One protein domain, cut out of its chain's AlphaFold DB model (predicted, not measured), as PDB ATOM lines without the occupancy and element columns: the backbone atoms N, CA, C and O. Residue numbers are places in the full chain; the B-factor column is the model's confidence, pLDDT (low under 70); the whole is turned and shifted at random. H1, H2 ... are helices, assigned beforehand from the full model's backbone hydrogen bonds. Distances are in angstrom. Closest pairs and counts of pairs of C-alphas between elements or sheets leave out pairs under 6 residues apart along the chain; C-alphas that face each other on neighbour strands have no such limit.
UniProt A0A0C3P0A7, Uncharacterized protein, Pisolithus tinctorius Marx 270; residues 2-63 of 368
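This is residues 2 to 63 of the 368 residues of an uncharacterized protein of Pisolithus tinctorius Marx 270 (UniProt A0A0C3P0A7). Two helices side by side make a long, thin helical hairpin: H1 leads to the loop at one end, and the longer H2 folds back beside it. Residues 45 to 63 of H2 stand free as a long arm, and residues 23 to 28 stand free at the loop. The printed part has 62 residues with two named helices, H1 then H2, and no named strand; its class is all helix. It is extended, a rod spanning 60 by 21 by 9 A, with a radius of gyration of the C-alphas of 16.8 A.

H1 is residues 3 to 22, 29.4 A long from first to last C-alpha, beginning at C-alpha 3 (-4.720, -29.943, 2.005). H2 is residues 33 to 63, 45.8 A long, ending at C-alpha 63 (0.897, -48.044, 19.549).

H1 and H2 form a helical hairpin and run opposite ways at a shallow tilt of 15 degrees. They touch with residues 14 to 21 and 33 to 40 alone; their closest C-alphas, of Ala 18 and Ile 33, are 7.0 A apart. Of the O i to N i+4 pairs, 15 of 16 in H1 and 26 of 27 in H2 are within hydrogen-bond range.

The two C-alphas farthest apart, of Gly 27 and Thr 63, are 59.8 A apart. The printed part has no cut, and the link is short. Mean pLDDT of the printed part is 72.8; 31 residues are under 70, among them 2 to 11 and 18 to 31.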
ATOM      1  N   THR A   2      -7.642 -27.229   4.847       64.88
ATOM      2  CA  THR A   2      -7.652 -28.504   4.117       64.88
ATOM      3  C   THR A   2      -6.435 -28.566   3.185       64.88
ATOM      4  O   THR A   2      -5.990 -27.516   2.719       64.88
ATOM      5  N   GLU A   3      -5.889 -29.757   2.903       59.25
ATOM      6  CA  GLU A   3      -4.720 -29.943   2.005       59.25
ATOM      7  C   GLU A   3      -4.874 -29.185   0.676       59.25
ATOM      8  O   GLU A   3      -3.942 -28.552   0.191       59.25
ATOM      9  N   GLU A   4      -6.096 -29.146   0.156       49.62
ATOM     10  CA  GLU A   4      -6.495 -28.454  -1.071       49.62
ATOM     11  C   GLU A   4      -6.238 -26.932  -1.026       49.62
ATOM     12  O   GLU A   4      -5.674 -26.364  -1.959       49.62
ATOM     13  N   THR A   5      -6.536 -26.270   0.100       59.03
ATOM     14  CA  THR A   5      -6.233 -24.835   0.285       59.03
ATOM     15  C   THR A   5      -4.737 -24.546   0.413       59.03
ATOM     16  O   THR A   5      -4.285 -23.460   0.053       59.03
ATOM     17  N   MET A   6      -3.955 -25.513   0.901       60.53
ATOM     18  CA  MET A   6      -2.497 -25.399   0.964       60.53
ATOM     19  C   MET A   6      -1.864 -25.555  -0.421       60.53
ATOM     20  O   MET A   6      -0.949 -24.801  -0.746       60.53
ATOM     21  N   MET A   7      -2.378 -26.467  -1.252       58.66
ATOM     22  CA  MET A   7      -1.921 -26.633  -2.636       58.66
ATOM     23  C   MET A   7      -2.195 -25.382  -3.478       58.66
ATOM     24  O   MET A   7      -1.290 -24.897  -4.147       58.66
ATOM     25  N   GLN A   8      -3.380 -24.774  -3.359       58.75
ATOM     26  CA  GLN A   8      -3.693 -23.546  -4.100       58.75
ATOM     27  C   GLN A   8      -2.844 -22.344  -3.689       58.75
ATOM     28  O   GLN A   8      -2.379 -21.596  -4.544       58.75
ATOM     29  N   GLN A   9      -2.596 -22.143  -2.390       60.66
ATOM     30  CA  GLN A   9      -1.675 -21.086  -1.958       60.66
ATOM     31  C   GLN A   9      -0.257 -21.335  -2.467       60.66
ATOM     32  O   GLN A   9       0.451 -20.384  -2.805       60.66
ATOM     33  N   ASN A  10       0.141 -22.603  -2.546       66.69
ATOM     34  CA  ASN A  10       1.444 -22.976  -3.053       66.69
ATOM     35  C   ASN A  10       1.594 -22.780  -4.571       66.69
ATOM     36  O   ASN A  10       2.699 -22.536  -5.032       66.69
ATOM     37  N   GLU A  11       0.505 -22.797  -5.338       67.94
ATOM     38  CA  GLU A  11       0.520 -22.494  -6.777       67.94
ATOM     39  C   GLU A  11       0.397 -20.992  -7.081       67.94
ATOM     40  O   GLU A  11       1.053 -20.469  -7.984       67.94
ATOM     41  N   VAL A  12      -0.411 -20.267  -6.305       70.44
ATOM     42  CA  VAL A  12      -0.679 -18.839  -6.539       70.44
ATOM     43  C   VAL A  12       0.533 -17.967  -6.202       70.44
ATOM     44  O   VAL A  12       0.803 -16.992  -6.899       70.44
ATOM     45  N   ILE A  13       1.288 -18.300  -5.152       72.12
ATOM     46  CA  ILE A  13       2.439 -17.492  -4.718       72.12
ATOM     47  C   ILE A  13       3.554 -17.457  -5.787       72.12
ATOM     48  O   ILE A  13       3.980 -16.354  -6.134       72.12
ATOM     49  N   PRO A  14       3.995 -18.590  -6.368       67.56
ATOM     50  CA  PRO A  14       4.962 -18.595  -7.467       67.56
ATOM     51  C   PRO A  14       4.462 -17.857  -8.707       67.56
ATOM     52  O   PRO A  14       5.223 -17.105  -9.308       67.56
ATOM     53  N   ALA A  15       3.181 -18.009  -9.062       67.00
ATOM     54  CA  ALA A  15       2.599 -17.314 -10.209       67.00
ATOM     55  C   ALA A  15       2.634 -15.787 -10.029       67.00
ATOM     56  O   ALA A  15       3.025 -15.061 -10.939       67.00
ATOM     57  N   VAL A  16       2.298 -15.286  -8.835       69.31
ATOM     58  CA  VAL A  16       2.356 -13.850  -8.520       69.31
ATOM     59  C   VAL A  16       3.797 -13.329  -8.522       69.31
ATOM     60  O   VAL A  16       4.037 -12.225  -9.011       69.31
ATOM     61  N   ILE A  17       4.762 -14.113  -8.029       71.69
ATOM     62  CA  ILE A  17       6.190 -13.752  -8.050       71.69
ATOM     63  C   ILE A  17       6.722 -13.715  -9.490       71.69
ATOM     64  O   ILE A  17       7.358 -12.739  -9.875       71.69
ATOM     65  N   ALA A  18       6.395 -14.716 -10.311       67.00
ATOM     66  CA  ALA A  18       6.785 -14.764 -11.718       67.00
ATOM     67  C   ALA A  18       6.196 -13.589 -12.518       67.00
ATOM     68  O   ALA A  18       6.892 -12.976 -13.323       67.00
ATOM     69  N   ILE A  19       4.934 -13.226 -12.263       67.94
ATOM     70  CA  ILE A  19       4.299 -12.057 -12.887       67.94
ATOM     71  C   ILE A  19       4.995 -10.765 -12.439       67.94
ATOM     72  O   ILE A  19       5.291  -9.920 -13.280       67.94
ATOM     73  N   ALA A  20       5.305 -10.613 -11.149       66.94
ATOM     74  CA  ALA A  20       6.003  -9.433 -10.638       66.94
ATOM     75  C   ALA A  20       7.414  -9.271 -11.239       66.94
ATOM     76  O   ALA A  20       7.804  -8.152 -11.573       66.94
ATOM     77  N   ASP A  21       8.145 -10.369 -11.446       62.81
ATOM     78  CA  ASP A  21       9.480 -10.357 -12.062       62.81
ATOM     79  C   ASP A  21       9.441 -10.118 -13.579       62.81
ATOM     80  O   ASP A  21      10.311  -9.433 -14.123       62.81
ATOM     81  N   LEU A  22       8.411 -10.602 -14.283       63.81
ATOM     82  CA  LEU A  22       8.209 -10.290 -15.703       63.81
ATOM     83  C   LEU A  22       7.986  -8.792 -15.948       63.81
ATOM     84  O   LEU A  22       8.320  -8.298 -17.026       63.81
ATOM     85  N   CYS A  23       7.483  -8.074 -14.943       64.50
ATOM     86  CA  CYS A  23       7.268  -6.630 -14.985       64.50
ATOM     87  C   CYS A  23       8.538  -5.809 -14.711       64.50
ATOM     88  O   CYS A  23       8.486  -4.581 -14.804       64.50
ATOM     89  N   GLN A  24       9.674  -6.435 -14.369       67.50
ATOM     90  CA  GLN A  24      10.926  -5.695 -14.216       67.50
ATOM     91  C   GLN A  24      11.551  -5.355 -15.578       67.50
ATOM     92  O   GLN A  24      11.681  -6.235 -16.440       67.50
ATOM     93  N   PRO A  25      12.008  -4.099 -15.766       55.16
ATOM     94  CA  PRO A  25      12.660  -3.668 -16.996       55.16
ATOM     95  C   PRO A  25      13.926  -4.496 -17.258       55.16
ATOM     96  O   PRO A  25      14.672  -4.828 -16.333       55.16
ATOM     97  N   GLU A  26      14.181  -4.800 -18.534       61.03
ATOM     98  CA  GLU A  26      15.172  -5.773 -19.042       61.03
ATOM     99  C   GLU A  26      16.624  -5.591 -18.546       61.03
ATOM    100  O   GLU A  26      17.449  -6.482 -18.721       61.03
ATOM    101  N   GLY A  27      16.949  -4.493 -17.858       63.97
ATOM    102  CA  GLY A  27      18.260  -4.252 -17.246       63.97
ATOM    103  C   GLY A  27      18.416  -4.683 -15.778       63.97
ATOM    104  O   GLY A  27      19.529  -4.604 -15.253       63.97
ATOM    105  N   GLN A  28      17.344  -5.108 -15.097       52.41
ATOM    106  CA  GLN A  28      17.358  -5.425 -13.656       52.41
ATOM    107  C   GLN A  28      17.030  -6.882 -13.307       52.41
ATOM    108  O   GLN A  28      17.051  -7.237 -12.129       52.41
ATOM    109  N   ARG A  29      16.841  -7.745 -14.313       56.81
ATOM    110  CA  ARG A  29      16.678  -9.193 -14.126       56.81
ATOM    111  C   ARG A  29      17.980  -9.810 -13.616       56.81
ATOM    112  O   ARG A  29      18.850 -10.197 -14.390       56.81
ATOM    113  N   ARG A  30      18.154  -9.836 -12.295       54.22
ATOM    114  CA  ARG A  30      19.266 -10.533 -11.624       54.22
ATOM    115  C   ARG A  30      18.821 -11.733 -10.805       54.22
ATOM    116  O   ARG A  30      19.681 -12.446 -10.301       54.22
ATOM    117  N   PHE A  31      17.521 -11.955 -10.680       53.44
ATOM    118  CA  PHE A  31      17.010 -13.183 -10.103       53.44
ATOM    119  C   PHE A  31      16.722 -14.141 -11.251       53.44
ATOM    120  O   PHE A  31      15.940 -13.841 -12.154       53.44
ATOM    121  N   HIS A  32      17.445 -15.257 -11.262       71.44
ATOM    122  CA  HIS A  32      17.094 -16.385 -12.101       71.44
ATOM    123  C   HIS A  32      15.748 -16.871 -11.563       71.44
ATOM    124  O   HIS A  32      15.662 -17.286 -10.410       71.44
ATOM    125  N   ILE A  33      14.684 -16.741 -12.352       59.81
ATOM    126  CA  ILE A  33      13.350 -17.214 -11.949       59.81
ATOM    127  C   ILE A  33      13.425 -18.701 -11.574       59.81
ATOM    128  O   ILE A  33      12.800 -19.115 -10.603       59.81
ATOM    129  N   ASP A  34      14.279 -19.455 -12.270       68.56
ATOM    130  CA  ASP A  34      14.585 -20.848 -11.956       68.56
ATOM    131  C   ASP A  34      15.170 -21.011 -10.539       68.56
ATOM    132  O   ASP A  34      14.704 -21.874  -9.811       68.56
ATOM    133  N   ASP A  35      16.068 -20.135 -10.062       73.00
ATOM    134  CA  ASP A  35      16.592 -20.205  -8.682       73.00
ATOM    135  C   ASP A  35      15.496 -19.960  -7.626       73.00
ATOM    136  O   ASP A  35      15.504 -20.565  -6.555       73.00
ATOM    137  N   VAL A  36      14.550 -19.056  -7.908       70.00
ATOM    138  CA  VAL A  36      13.420 -18.772  -7.005       70.00
ATOM    139  C   VAL A  36      12.437 -19.940  -6.991       70.00
ATOM    140  O   VAL A  36      11.878 -20.264  -5.943       70.00
ATOM    141  N   PHE A  37      12.231 -20.573  -8.144       74.00
ATOM    142  CA  PHE A  37      11.361 -21.733  -8.272       74.00
ATOM    143  C   PHE A  37      11.966 -22.968  -7.595       74.00
ATOM    144  O   PHE A  37      11.262 -23.655  -6.860       74.00
ATOM    145  N   GLU A  38      13.271 -23.191  -7.749       78.38
ATOM    146  CA  GLU A  38      14.022 -24.264  -7.085       78.38
ATOM    147  C   GLU A  38      14.027 -24.094  -5.553       78.38
ATOM    148  O   GLU A  38      13.666 -25.029  -4.840       78.38
ATOM    149  N   ASP A  39      14.321 -22.896  -5.017       79.25
ATOM    150  CA  ASP A  39      14.265 -22.632  -3.558       79.25
ATOM    151  C   ASP A  39      12.840 -22.804  -3.010       79.25
ATOM    152  O   ASP A  39      12.621 -23.291  -1.896       79.25
ATOM    153  N   TYR A  40      11.834 -22.438  -3.808       77.31
ATOM    154  CA  TYR A  40      10.440 -22.651  -3.455       77.31
ATOM    155  C   TYR A  40      10.076 -24.142  -3.421       77.31
ATOM    156  O   TYR A  40       9.462 -24.597  -2.451       77.31
ATOM    157  N   GLN A  41      10.471 -24.900  -4.442       81.50
ATOM    158  CA  GLN A  41      10.216 -26.331  -4.540       81.50
ATOM    159  C   GLN A  41      10.912 -27.095  -3.406       81.50
ATOM    160  O   GLN A  41      10.247 -27.866  -2.711       81.50
ATOM    161  N   GLU A  42      12.183 -26.789  -3.114       86.62
ATOM    162  CA  GLU A  42      12.926 -27.346  -1.971       86.62
ATOM    163  C   GLU A  42      12.168 -27.098  -0.655       86.62
ATOM    164  O   GLU A  42      12.025 -27.985   0.189       86.62
ATOM    165  N   ARG A  43      11.594 -25.902  -0.490       83.38
ATOM    166  CA  ARG A  43      10.836 -25.536   0.713       83.38
ATOM    167  C   ARG A  43       9.480 -26.231   0.818       83.38
ATOM    168  O   ARG A  43       8.990 -26.449   1.931       83.38
ATOM    169  N   VAL A  44       8.833 -26.526  -0.307       79.44
ATOM    170  CA  VAL A  44       7.600 -27.326  -0.332       79.44
ATOM    171  C   VAL A  44       7.924 -28.773   0.032       79.44
ATOM    172  O   VAL A  44       7.266 -29.325   0.916       79.44
ATOM    173  N   GLU A  45       8.976 -29.347  -0.550       88.19
ATOM    174  CA  GLU A  45       9.448 -30.702  -0.249       88.19
ATOM    175  C   GLU A  45       9.860 -30.860   1.226       88.19
ATOM    176  O   GLU A  45       9.418 -31.801   1.890       88.19
ATOM    177  N   GLU A  46      10.605 -29.900   1.792       90.06
ATOM    178  CA  GLU A  46      10.980 -29.891   3.217       90.06
ATOM    179  C   GLU A  46       9.737 -29.898   4.122       90.06
ATOM    180  O   GLU A  46       9.691 -30.589   5.145       90.06
ATOM    181  N   ARG A  47       8.687 -29.162   3.737       86.88
ATOM    182  CA  ARG A  47       7.447 -29.087   4.515       86.88
ATOM    183  C   ARG A  47       6.661 -30.393   4.459       86.88
ATOM    184  O   ARG A  47       6.193 -30.845   5.501       86.88
ATOM    185  N   VAL A  48       6.561 -31.008   3.279       89.75
ATOM    186  CA  VAL A  48       5.935 -32.329   3.102       89.75
ATOM    187  C   VAL A  48       6.675 -33.379   3.932       89.75
ATOM    188  O   VAL A  48       6.041 -34.163   4.637       89.75
ATOM    189  N   HIS A  49       8.009 -33.352   3.931       93.62
ATOM    190  CA  HIS A  49       8.814 -34.264   4.741       93.62
ATOM    191  C   HIS A  49       8.583 -34.059   6.248       93.62
ATOM    192  O   HIS A  49       8.418 -35.029   6.989       93.62
ATOM    193  N   LEU A  50       8.543 -32.810   6.726       92.50
ATOM    194  CA  LEU A  50       8.267 -32.501   8.135       92.50
ATOM    195  C   LEU A  50       6.854 -32.922   8.565       92.50
ATOM    196  O   LEU A  50       6.670 -33.419   9.679       92.50
ATOM    197  N   GLU A  51       5.857 -32.741   7.699       91.44
ATOM    198  CA  GLU A  51       4.480 -33.189   7.935       91.44
ATOM    199  C   GLU A  51       4.425 -34.722   8.038       91.44
ATOM    200  O   GLU A  51       3.867 -35.262   8.997       91.44
ATOM    201  N   ALA A  52       5.085 -35.430   7.116       91.12
ATOM    202  CA  ALA A  52       5.187 -36.887   7.131       91.12
ATOM    203  C   ALA A  52       5.890 -37.406   8.398       91.12
ATOM    204  O   ALA A  52       5.406 -38.340   9.041       91.12
ATOM    205  N   GLU A  53       6.989 -36.772   8.817       95.19
ATOM    206  CA  GLU A  53       7.699 -37.124  10.051       95.19
ATOM    207  C   GLU A  53       6.823 -36.907  11.294       95.19
ATOM    208  O   GLU A  53       6.784 -37.746  12.202       95.19
ATOM    209  N   ARG A  54       6.076 -35.796  11.337       94.69
ATOM    210  CA  ARG A  54       5.120 -35.510  12.411       94.69
ATOM    211  C   ARG A  54       4.023 -36.575  12.473       94.69
ATOM    212  O   ARG A  54       3.689 -37.020  13.574       94.69
ATOM    213  N   LEU A  55       3.472 -36.984  11.331       93.12
ATOM    214  CA  LEU A  55       2.446 -38.029  11.261       93.12
ATOM    215  C   LEU A  55       2.999 -39.389  11.708       93.12
ATOM    216  O   LEU A  55       2.381 -40.041  12.547       93.12
ATOM    217  N   ALA A  56       4.198 -39.772  11.262       91.06
ATOM    218  CA  ALA A  56       4.848 -41.012  11.690       91.06
ATOM    219  C   ALA A  56       5.089 -41.051  13.212       91.06
ATOM    220  O   ALA A  56       4.811 -42.057  13.873       91.06
ATOM    221  N   LYS A  57       5.540 -39.932  13.799       92.00
ATOM    222  CA  LYS A  57       5.709 -39.795  15.254       92.00
ATOM    223  C   LYS A  57       4.381 -39.894  16.005       92.00
ATOM    224  O   LYS A  57       4.332 -40.536  17.052       92.00
ATOM    225  N   ALA A  58       3.305 -39.305  15.481       86.06
ATOM    226  CA  ALA A  58       1.980 -39.400  16.092       86.06
ATOM    227  C   ALA A  58       1.466 -40.851  16.124       86.06
ATOM    228  O   ALA A  58       0.968 -41.301  17.158       86.06
ATOM    229  N   THR A  59       1.660 -41.611  15.042       86.06
ATOM    230  CA  THR A  59       1.278 -43.029  14.975       86.06
ATOM    231  C   THR A  59       2.072 -43.888  15.964       86.06
ATOM    232  O   THR A  59       1.500 -44.760  16.615       86.06
ATOM    233  N   SER A  60       3.366 -43.605  16.153       79.06
ATOM    234  CA  SER A  60       4.221 -44.338  17.101       79.06
ATOM    235  C   SER A  60       3.820 -44.160  18.571       79.06
ATOM    236  O   SER A  60       4.039 -45.066  19.374       79.06
ATOM    237  N   VAL A  61       3.263 -43.008  18.956       74.75
ATOM    238  CA  VAL A  61       2.818 -42.779  20.344       74.75
ATOM    239  C   VAL A  61       1.547 -43.577  20.647       74.75
ATOM    240  O   VAL A  61       1.348 -44.030  21.775       74.75
ATOM    241  N   HIS A  62       0.701 -43.798  19.639       68.25
ATOM    242  CA  HIS A  62      -0.575 -44.481  19.823       68.25
ATOM    243  C   HIS A  62      -0.431 -46.004  19.985       68.25
ATOM    244  O   HIS A  62      -1.251 -46.622  20.667       68.25
ATOM    245  N   THR A  63       0.619 -46.605  19.417       67.38
ATOM    246  CA  THR A  63       0.897 -48.044  19.549       67.38
ATOM    247  C   THR A  63       1.526 -48.400  20.895       67.38
ATOM    248  O   THR A  63       1.132 -49.400  21.493       67.38
TER     249      THR A  63